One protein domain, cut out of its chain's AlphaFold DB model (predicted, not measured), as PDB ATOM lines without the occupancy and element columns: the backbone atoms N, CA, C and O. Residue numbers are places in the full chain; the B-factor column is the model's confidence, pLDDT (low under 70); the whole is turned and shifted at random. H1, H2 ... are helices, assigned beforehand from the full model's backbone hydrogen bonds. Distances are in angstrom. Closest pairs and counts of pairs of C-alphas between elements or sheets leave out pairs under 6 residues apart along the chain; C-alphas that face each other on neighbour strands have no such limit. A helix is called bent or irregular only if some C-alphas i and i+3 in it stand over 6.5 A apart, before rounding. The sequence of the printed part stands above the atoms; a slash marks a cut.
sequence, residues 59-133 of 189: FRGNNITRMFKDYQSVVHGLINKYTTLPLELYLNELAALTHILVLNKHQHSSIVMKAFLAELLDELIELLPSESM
ATOM      1  N   PHE A  59     274.420 161.017 109.833       90.50
ATOM      2  CA  PHE A  59     275.516 161.788 109.260       90.50
ATOM      3  C   PHE A  59     276.830 161.053 109.515       90.50
ATOM      4  O   PHE A  59     277.186 160.777 110.661       90.50
ATOM      5  N   ARG A  60     277.520 160.666 108.433       88.25
ATOM      6  CA  ARG A  60     278.784 159.901 108.473       88.25
ATOM      7  C   ARG A  60     278.735 158.665 109.388       88.25
ATOM      8  O   ARG A  60     279.667 158.371 110.124       88.25
ATOM      9  N   GLY A  61     277.614 157.944 109.354       88.38
ATOM     10  CA  GLY A  61     277.392 156.746 110.173       88.38
ATOM     11  C   GLY A  61     276.930 157.013 111.611       88.38
ATOM     12  O   GLY A  61     276.544 156.070 112.297       88.38
ATOM     13  N   ASN A  62     276.883 158.271 112.057       91.62
ATOM     14  CA  ASN A  62     276.348 158.651 113.363       91.62
ATOM     15  C   ASN A  62     274.842 158.912 113.278       91.62
ATOM     16  O   ASN A  62     274.381 159.616 112.382       91.62
ATOM     17  N   ASN A  63     274.068 158.360 114.216       93.81
ATOM     18  CA  ASN A  63     272.625 158.586 114.298       93.81
ATOM     19  C   ASN A  63     272.340 159.892 115.052       93.81
ATOM     20  O   ASN A  63     272.170 159.894 116.274       93.81
ATOM     21  N   ILE A  64     272.277 160.994 114.312       93.50
ATOM     22  CA  ILE A  64     272.123 162.343 114.857       93.50
ATOM     23  C   ILE A  64     270.791 162.491 115.590       93.50
ATOM     24  O   ILE A  64     270.750 163.073 116.671       93.50
ATOM     25  N   THR A  65     269.713 161.892 115.076       93.62
ATOM     26  CA  THR A  65     268.406 161.903 115.753       93.62
ATOM     27  C   THR A  65     268.473 161.268 117.138       93.62
ATOM     28  O   THR A  65     267.919 161.813 118.091       93.62
ATOM     29  N   ARG A  66     269.151 160.124 117.279       94.06
ATOM     30  CA  ARG A  66     269.306 159.458 118.577       94.06
ATOM     31  C   ARG A  66     270.172 160.284 119.523       94.06
ATOM     32  O   ARG A  66     269.755 160.526 120.648       94.06
ATOM     33  N   MET A  67     271.318 160.764 119.049       95.00
ATOM     34  CA  MET A  67     272.229 161.593 119.847       95.00
ATOM     35  C   MET A  67     271.544 162.882 120.324       95.00
ATOM     36  O   MET A  67     271.731 163.307 121.462       95.00
ATOM     37  N   PHE A  68     270.672 163.462 119.495       95.12
ATOM     38  CA  PHE A  68     269.870 164.620 119.873       95.12
ATOM     39  C   PHE A  68     268.824 164.289 120.939       95.12
ATOM     40  O   PHE A  68     268.692 165.039 121.902       95.12
ATOM     41  N   LYS A  69     268.134 163.147 120.838       93.69
ATOM     42  CA  LYS A  69     267.215 162.680 121.892       93.69
ATOM     43  C   LYS A  69     267.946 162.416 123.215       93.69
ATOM     44  O   LYS A  69     267.428 162.757 124.283       93.69
ATOM     45  N   ASP A  70     269.157 161.866 123.157       93.81
ATOM     46  CA  ASP A  70     269.999 161.650 124.338       93.81
ATOM     47  C   ASP A  70     270.404 162.998 124.965       93.81
ATOM     48  O   ASP A  70     270.258 163.198 126.173       93.81
ATOM     49  N   TYR A  71     270.807 163.970 124.142       94.81
ATOM     50  CA  TYR A  71     271.080 165.341 124.575       94.81
ATOM     51  C   TYR A  71     269.857 166.006 125.230       94.81
ATOM     52  O   TYR A  71     269.968 166.519 126.344       94.81
ATOM     53  N   GLN A  72     268.676 165.932 124.605       94.25
ATOM     54  CA  GLN A  72     267.424 166.450 125.171       94.25
ATOM     55  C   GLN A  72     267.107 165.819 126.531       94.25
ATOM     56  O   GLN A  72     266.694 166.515 127.458       94.25
ATOM     57  N   SER A  73     267.345 164.514 126.681       93.19
ATOM     58  CA  SER A  73     267.126 163.800 127.944       93.19
ATOM     59  C   SER A  73     268.038 164.322 129.060       93.19
ATOM     60  O   SER A  73     267.586 164.530 130.189       93.19
ATOM     61  N   VAL A  74     269.307 164.608 128.743       92.50
ATOM     62  CA  VAL A  74     270.254 165.225 129.687       92.50
ATOM     63  C   VAL A  74     269.804 166.635 130.076       92.50
ATOM     64  O   VAL A  74     269.824 166.977 131.261       92.50
ATOM     65  N   VAL A  75     269.355 167.440 129.111       91.50
ATOM     66  CA  VAL A  75     268.855 168.799 129.367       91.50
ATOM     67  C   VAL A  75     267.588 168.783 130.228       91.50
ATOM     68  O   VAL A  75     267.495 169.547 131.190       91.50
ATOM     69  N   HIS A  76     266.641 167.881 129.957       90.81
ATOM     70  CA  HIS A  76     265.463 167.690 130.805       90.81
ATOM     71  C   HIS A  76     265.853 167.349 132.248       90.81
ATOM     72  O   HIS A  76     265.302 167.922 133.189       90.81
ATOM     73  N   GLY A  77     266.836 166.464 132.436       89.69
ATOM     74  CA  GLY A  77     267.372 166.144 133.761       89.69
ATOM     75  C   GLY A  77     267.985 167.358 134.467       89.69
ATOM     76  O   GLY A  77     267.805 167.530 135.672       89.69
ATOM     77  N   LEU A  78     268.668 168.228 133.720       87.94
ATOM     78  CA  LEU A  78     269.263 169.457 134.240       87.94
ATOM     79  C   LEU A  78     268.189 170.452 134.715       87.94
ATOM     80  O   LEU A  78     268.284 170.954 135.833       87.94
ATOM     81  N   ILE A  79     267.138 170.679 133.929       85.75
ATOM     82  CA  ILE A  79     266.042 171.598 134.288       85.75
ATOM     83  C   ILE A  79     265.227 171.069 135.464       85.75
ATOM     84  O   ILE A  79     264.898 171.818 136.375       85.75
ATOM     85  N   ASN A  80     264.962 169.765 135.504       85.56
ATOM     86  CA  ASN A  80     264.255 169.169 136.636       85.56
ATOM     87  C   ASN A  80     265.061 169.269 137.942       85.56
ATOM     88  O   ASN A  80     264.481 169.319 139.025       85.56
ATOM     89  N   LYS A  81     266.397 169.303 137.851       86.88
ATOM     90  CA  LYS A  81     267.290 169.447 139.005       86.88
ATOM     91  C   LYS A  81     267.413 170.894 139.495       86.88
ATOM     92  O   LYS A  81     267.609 171.098 140.693       86.88
ATOM     93  N   TYR A  82     267.327 171.883 138.607       80.75
ATOM     94  CA  TYR A  82     267.523 173.295 138.947       80.75
ATOM     95  C   TYR A  82     266.253 174.114 138.698       80.75
ATOM     96  O   TYR A  82     265.828 174.292 137.566       80.75
ATOM     97  N   THR A  83     265.684 174.692 139.760       70.00
ATOM     98  CA  THR A  83     264.449 175.499 139.693       70.00
ATOM     99  C   THR A  83     264.602 176.786 138.873       70.00
ATOM    100  O   THR A  83     263.620 177.304 138.349       70.00
ATOM    101  N   THR A  84     265.825 177.309 138.743       78.19
ATOM    102  CA  THR A  84     266.137 178.508 137.953       78.19
ATOM    103  C   THR A  84     267.462 178.325 137.228       78.19
ATOM    104  O   THR A  84     268.467 177.997 137.862       78.19
ATOM    105  N   LEU A  85     267.478 178.580 135.921       78.94
ATOM    106  CA  LEU A  85     268.683 178.559 135.095       78.94
ATOM    107  C   LEU A  85     268.889 179.939 134.458       78.94
ATOM    108  O   LEU A  85     267.923 180.506 133.945       78.94
ATOM    109  N   PRO A  86     270.116 180.486 134.479       82.88
ATOM    110  CA  PRO A  86     270.428 181.714 133.756       82.88
ATOM    111  C   PRO A  86     270.304 181.462 132.249       82.88
ATOM    112  O   PRO A  86     270.988 180.596 131.703       82.88
ATOM    113  N   LEU A  87     269.418 182.207 131.587       79.62
ATOM    114  CA  LEU A  87     269.072 182.004 130.178       79.62
ATOM    115  C   LEU A  87     270.307 182.113 129.272       79.62
ATOM    116  O   LEU A  87     270.472 181.329 128.342       79.62
ATOM    117  N   GLU A  88     271.192 183.057 129.582       80.94
ATOM    118  CA  GLU A  88     272.360 183.411 128.778       80.94
ATOM    119  C   GLU A  88     273.363 182.258 128.655       80.94
ATOM    120  O   GLU A  88     274.032 182.134 127.633       80.94
ATOM    121  N   LEU A  89     273.461 181.401 129.678       83.75
ATOM    122  CA  LEU A  89     274.414 180.287 129.704       83.75
ATOM    123  C   LEU A  89     273.844 178.984 129.131       83.75
ATOM    124  O   LEU A  89     274.622 178.091 128.809       83.75
ATOM    125  N   TYR A  90     272.517 178.872 129.025       87.88
ATOM    126  CA  TYR A  90     271.818 177.631 128.665       87.88
ATOM    127  C   TYR A  90     270.899 177.790 127.448       87.88
ATOM    128  O   TYR A  90     269.969 177.008 127.253       87.88
ATOM    129  N   LEU A  91     271.121 178.817 126.624       88.88
ATOM    130  CA  LEU A  91     270.278 179.106 125.464       88.88
ATOM    131  C   LEU A  91     270.193 177.913 124.498       88.88
ATOM    132  O   LEU A  91     269.108 177.573 124.031       88.88
ATOM    133  N   ASN A  92     271.324 177.253 124.235       90.56
ATOM    134  CA  ASN A  92     271.396 176.115 123.317       90.56
ATOM    135  C   ASN A  92     270.684 174.880 123.885       90.56
ATOM    136  O   ASN A  92     270.053 174.126 123.150       90.56
ATOM    137  N   GLU A  93     270.772 174.667 125.195       91.62
ATOM    138  CA  GLU A  93     270.061 173.612 125.913       91.62
ATOM    139  C   GLU A  93     268.554 173.855 125.880       91.62
ATOM    140  O   GLU A  93     267.779 172.952 125.570       91.62
ATOM    141  N   LEU A  94     268.120 175.087 126.125       89.94
ATOM    142  CA  LEU A  94     266.705 175.440 126.065       89.94
ATOM    143  C   LEU A  94     266.149 175.316 124.642       89.94
ATOM    144  O   LEU A  94     265.055 174.784 124.467       89.94
ATOM    145  N   ALA A  95     266.919 175.713 123.625       91.19
ATOM    146  CA  ALA A  95     266.570 175.483 122.224       91.19
ATOM    147  C   ALA A  95     266.439 173.980 121.901       91.19
ATOM    148  O   ALA A  95     265.553 173.576 121.142       91.19
ATOM    149  N   ALA A  96     267.256 173.131 122.534       92.94
ATOM    150  CA  ALA A  96     267.165 171.685 122.368       92.94
ATOM    151  C   ALA A  96     265.807 171.140 122.812       92.94
ATOM    152  O   ALA A  96     265.254 170.265 122.148       92.94
ATOM    153  N   LEU A  97     265.224 171.679 123.886       90.00
ATOM    154  CA  LEU A  97     263.884 171.284 124.331       90.00
ATOM    155  C   LEU A  97     262.789 171.627 123.319       90.00
ATOM    156  O   LEU A  97     261.766 170.954 123.275       90.00
ATOM    157  N   THR A  98     263.010 172.641 122.485       90.88
ATOM    158  CA  THR A  98     262.103 173.012 121.394       90.88
ATOM    159  C   THR A  98     262.475 172.340 120.072       90.88
ATOM    160  O   THR A  98     262.109 172.832 119.011       90.88
ATOM    161  N   HIS A  99     263.208 171.225 120.125       91.31
ATOM    162  CA  HIS A  99     263.670 170.446 118.972       91.31
ATOM    163  C   HIS A  99     264.631 171.186 118.027       91.31
ATOM    164  O   HIS A  99     264.734 170.843 116.851       91.31
ATOM    165  N   ILE A 100     265.363 172.179 118.536       91.75
ATOM    166  CA  ILE A 100     266.349 172.940 117.762       91.75
ATOM    167  C   ILE A 100     267.756 172.565 118.232       91.75
ATOM    168  O   ILE A 100     268.113 172.774 119.389       91.75
ATOM    169  N   LEU A 101     268.580 172.048 117.318       91.00
ATOM    170  CA  LEU A 101     270.014 171.883 117.543       91.00
ATOM    171  C   LEU A 101     270.748 173.126 117.037       91.00
ATOM    172  O   LEU A 101     270.829 173.364 115.834       91.00
ATOM    173  N   VAL A 102     271.286 173.918 117.962       89.44
ATOM    174  CA  VAL A 102     272.073 175.108 117.625       89.44
ATOM    175  C   VAL A 102     273.529 174.707 117.394       89.44
ATOM    176  O   VAL A 102     274.195 174.185 118.291       89.44
ATOM    177  N   LEU A 103     274.029 174.977 116.191       88.50
ATOM    178  CA  LEU A 103     275.402 174.698 115.785       88.50
ATOM    179  C   LEU A 103     276.200 176.003 115.716       88.50
ATOM    180  O   LEU A 103     276.238 176.667 114.685       88.50
ATOM    181  N   ASN A 104     276.839 176.365 116.830       82.94
ATOM    182  CA  ASN A 104     277.671 177.563 116.912       82.94
ATOM    183  C   ASN A 104     279.145 177.186 117.020       82.94
ATOM    184  O   ASN A 104     279.592 176.690 118.059       82.94
ATOM    185  N   LYS A 105     279.907 177.496 115.967       80.06
ATOM    186  CA  LYS A 105     281.354 177.274 115.937       80.06
ATOM    187  C   LYS A 105     282.016 177.922 117.157       80.06
ATOM    188  O   LYS A 105     281.797 179.100 117.434       80.06
ATOM    189  N   HIS A 106     282.815 177.144 117.886       79.75
ATOM    190  CA  HIS A 106     283.551 177.559 119.091       79.75
ATOM    191  C   HIS A 106     282.705 177.969 120.312       79.75
ATOM    192  O   HIS A 106     283.267 178.400 121.316       79.75
ATOM    193  N   GLN A 107     281.378 177.822 120.268       82.44
ATOM    194  CA  GLN A 107     280.478 178.176 121.376       82.44
ATOM    195  C   GLN A 107     279.628 176.987 121.834       82.44
ATOM    196  O   GLN A 107     278.511 177.143 122.331       82.44
ATOM    197  N   HIS A 108     280.150 175.776 121.661       84.12
ATOM    198  CA  HIS A 108     279.498 174.578 122.161       84.12
ATOM    199  C   HIS A 108     279.611 174.493 123.677       84.12
ATOM    200  O   HIS A 108     280.685 174.658 124.260       84.12
ATOM    201  N   SER A 109     278.492 174.193 124.325       87.38
ATOM    202  CA  SER A 109     278.492 173.883 125.744       87.38
ATOM    203  C   SER A 109     279.166 172.534 126.002       87.38
ATOM    204  O   SER A 109     279.221 171.644 125.148       87.38
ATOM    205  N   SER A 110     279.623 172.330 127.236       87.38
ATOM    206  CA  SER A 110     280.142 171.021 127.651       87.38
ATOM    207  C   SER A 110     279.094 169.900 127.579       87.38
ATOM    208  O   SER A 110     279.466 168.729 127.534       87.38
ATOM    209  N   ILE A 111     277.800 170.233 127.559       88.75
ATOM    210  CA  ILE A 111     276.700 169.263 127.525       88.75
ATOM    211  C   ILE A 111     276.536 168.720 126.105       88.75
ATOM    212  O   ILE A 111     276.558 167.504 125.917       88.75
ATOM    213  N   VAL A 112     276.452 169.600 125.101       89.38
ATOM    214  CA  VAL A 112     276.322 169.168 123.702       89.38
ATOM    215  C   VAL A 112     277.584 168.443 123.223       89.38
ATOM    216  O   VAL A 112     277.477 167.417 122.557       89.38
ATOM    217  N   MET A 113     278.776 168.877 123.656       89.19
ATOM    218  CA  MET A 113     280.032 168.185 123.331       89.19
ATOM    219  C   MET A 113     280.100 166.767 123.908       89.19
ATOM    220  O   MET A 113     280.689 165.888 123.290       89.19
ATOM    221  N   LYS A 114     279.486 166.509 125.069       88.81
ATOM    222  CA  LYS A 114     279.407 165.149 125.624       88.81
ATOM    223  C   LYS A 114     278.445 164.254 124.851       88.81
ATOM    224  O   LYS A 114     278.677 163.052 124.791       88.81
ATOM    225  N   ALA A 115     277.376 164.824 124.299       89.25
ATOM    226  CA  ALA A 115     276.392 164.070 123.534       89.25
ATOM    227  C   ALA A 115     276.863 163.783 122.102       89.25
ATOM    228  O   ALA A 115     276.655 162.676 121.619       89.25
ATOM    229  N   PHE A 116     277.505 164.754 121.444       89.50
ATOM    230  CA  PHE A 116     277.858 164.676 120.023       89.50
ATOM    231  C   PHE A 116     279.343 164.462 119.730       89.50
ATOM    232  O   PHE A 116     279.654 164.037 118.628       89.50
ATOM    233  N   LEU A 117     280.239 164.669 120.701       88.06
ATOM    234  CA  LEU A 117     281.685 164.839 120.491       88.06
ATOM    235  C   LEU A 117     282.005 166.110 119.684       88.06
ATOM    236  O   LEU A 117     281.224 166.561 118.851       88.06
ATOM    237  N   ALA A 118     283.162 166.718 119.957       87.69
ATOM    238  CA  ALA A 118     283.559 167.967 119.302       87.69
ATOM    239  C   ALA A 118     283.769 167.780 117.790       87.69
ATOM    240  O   ALA A 118     283.243 168.557 117.003       87.69
ATOM    241  N   GLU A 119     284.445 166.698 117.396       89.44
ATOM    242  CA  GLU A 119     284.778 166.398 115.997       89.44
ATOM    243  C   GLU A 119     283.529 166.317 115.106       89.44
ATOM    244  O   GLU A 119     283.483 166.923 114.042       89.44
ATOM    245  N   LEU A 120     282.473 165.637 115.565       91.56
ATOM    246  CA  LEU A 120     281.223 165.522 114.812       91.56
ATOM    247  C   LEU A 120     280.498 166.867 114.688       91.56
ATOM    248  O   LEU A 120     279.921 167.157 113.644       91.56
ATOM    249  N   LEU A 121     280.494 167.677 115.752       91.19
ATOM    250  CA  LEU A 121     279.882 169.006 115.727       91.19
ATOM    251  C   LEU A 121     280.613 169.932 114.754       91.19
ATOM    252  O   LEU A 121     279.951 170.635 113.990       91.19
ATOM    253  N   ASP A 122     281.946 169.894 114.745       90.19
ATOM    254  CA  ASP A 122     282.763 170.657 113.803       90.19
ATOM    255  C   ASP A 122     282.481 170.219 112.357       90.19
ATOM    256  O   ASP A 122     282.232 171.064 111.497       90.19
ATOM    257  N   GLU A 123     282.398 168.912 112.091       90.94
ATOM    258  CA  GLU A 123     282.037 168.398 110.764       90.94
ATOM    259  C   GLU A 123     280.624 168.817 110.324       90.94
ATOM    260  O   GLU A 123     280.423 169.194 109.168       90.94
ATOM    261  N   LEU A 124     279.642 168.784 111.233       90.12
ATOM    262  CA  LEU A 124     278.283 169.257 110.956       90.12
ATOM    263  C   LEU A 124     278.271 170.758 110.635       90.12
ATOM    264  O   LEU A 124     277.580 171.179 109.708       90.12
ATOM    265  N   ILE A 125     279.040 171.563 111.370       89.44
ATOM    266  CA  ILE A 125     279.162 173.008 111.139       89.44
ATOM    267  C   ILE A 125     279.807 173.315 109.794       89.44
ATOM    268  O   ILE A 125     279.426 174.292 109.158       89.44
ATOM    269  N   GLU A 126     280.791 172.532 109.363       88.44
ATOM    270  CA  GLU A 126     281.461 172.777 108.087       88.44
ATOM    271  C   GLU A 126     280.609 172.332 106.896       88.44
ATOM    272  O   GLU A 126     280.544 173.037 105.887       88.44
ATOM    273  N   LEU A 127     279.915 171.198 107.015       87.19
ATOM    274  CA  LEU A 127     279.220 170.586 105.884       87.19
ATOM    275  C   LEU A 127     277.787 171.084 105.703       87.19
ATOM    276  O   LEU A 127     277.389 171.369 104.572       87.19
ATOM    277  N   LEU A 128     277.017 171.276 106.776       84.81
ATOM    278  CA  LEU A 128     275.614 171.680 106.642       84.81
ATOM    279  C   LEU A 128     275.419 173.026 105.941       84.81
ATOM    280  O   LEU A 128     274.503 173.117 105.124       84.81
ATOM    281  N   PRO A 129     276.229 174.076 106.180       81.00
ATOM    282  CA  PRO A 129     276.111 175.308 105.412       81.00
ATOM    283  C   PRO A 129     276.358 175.072 103.926       81.00
ATOM    284  O   PRO A 129     275.618 175.607 103.112       81.00
ATOM    285  N   SER A 130     277.326 174.227 103.562       75.69
ATOM    286  CA  SER A 130     277.602 173.923 102.153       75.69
ATOM    287  C   SER A 130     276.457 173.176 101.460       75.69
ATOM    288  O   SER A 130     276.200 173.412 100.283       75.69
ATOM    289  N   GLU A 131     275.728 172.331 102.195       74.75
ATOM    290  CA  GLU A 131     274.582 171.575 101.674       74.75
ATOM    291  C   GLU A 131     273.275 172.382 101.668       74.75
ATOM    292  O   GLU A 131     272.413 172.167 100.818       74.75
ATOM    293  N   SER A 132     273.105 173.309 102.617       69.44
ATOM    294  CA  SER A 132     271.835 174.018 102.847       69.44
ATOM    295  C   SER A 132     271.828 175.473 102.382       69.44
ATOM    296  O   SER A 132     270.760 176.030 102.102       69.44
ATOM    297  N   MET A 133     272.989 176.125 102.293       69.31
ATOM    298  CA  MET A 133     273.071 177.493 101.802       69.31
ATOM    299  C   MET A 133     273.173 177.487 100.285       69.31
ATOM    300  O   MET A 133     274.189 177.131  99.697       69.31
TER     301      MET A 133
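This is residues 59 to 133 of the 189 residues of an uncharacterized protein of Rhizopus delemar (strain RA 99-880 / ATCC MYA-4621 / FGSC 9543 / NRRL 43880) (UniProt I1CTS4). One long helix, H1, runs along one side of an elongated domain, and two short helices, H2 and H3, pack on it, H2 on its residues 68 to 76 and H3 on its residues 67 to 74, near each other at a steep tilt. H4 follows H3 after a sharp turn and reaches away from H1 toward one end of the domain, while the last residues of H1 and the link after it make the other end. The printed part has 75 residues, with four named helices in the order H1, H2, H3, H4 and no named strand; its class is all helix. The whole is compact, with a radius of gyration of the C-alphas of 12.7 A, and spans 39 by 23 by 19 A.

Start at H1, residues 64 to 81, the longest helix. H2, residues 91 to 97, touches residues 68 to 76 of H1 alone; look at Gln 72 and Ala 96, the closest C-alphas, 5.9 A apart. Their lines are about perpendicular, at 73 degrees. H3, residues 110 to 116, touches residues 67 to 74 of H1 alone, and the closest C-alphas are those of Tyr 71 and Ala 115, 5.6 A apart. Those two helices run opposite ways at a shallow tilt of 30 degrees. H2 and H3 are close but not clearly touching: the closest C-alphas, of Glu 93 and Val 112, are 8.0 A apart, at a steep tilt of 44 degrees, the same way. H4, residues 118 to 132, is close to H3 but not clearly touching it, with the C-alphas of Met 113 and Leu 121 closest at 7.6 A. They run the same way at a steep tilt of 67 degrees, only just short of about perpendicular. H4 is apart from H1 and from H2. In H1, H2 and H3 every O i to N i+4 pair is within hydrogen-bond range; in H4 it is 9 of 11.

Find C-alpha 64 at (272.123, 162.343, 114.857); from there H1 runs 25.6 A to C-alpha 81 at (267.290, 169.447, 139.005). H2 and H3 have seven residues each. H4 runs 21.1 A and ends at C-alpha 132, at (271.835, 174.018, 102.847). It is neither bent nor irregular, but only just: C-alphas 126 and 129 are 6.5 A apart.

The two C-alphas farthest apart are those of Thr 83 and Ser 130, 39.8 A. The printed part has no cut. Look at residues 98 to 109 for the long link, from H2 to H3; H1 to H2 is short, and H3 to H4 is tight. In the B-factor column the mean pLDDT of the printed part is 87.5, and residues 132 to 133 are under 70.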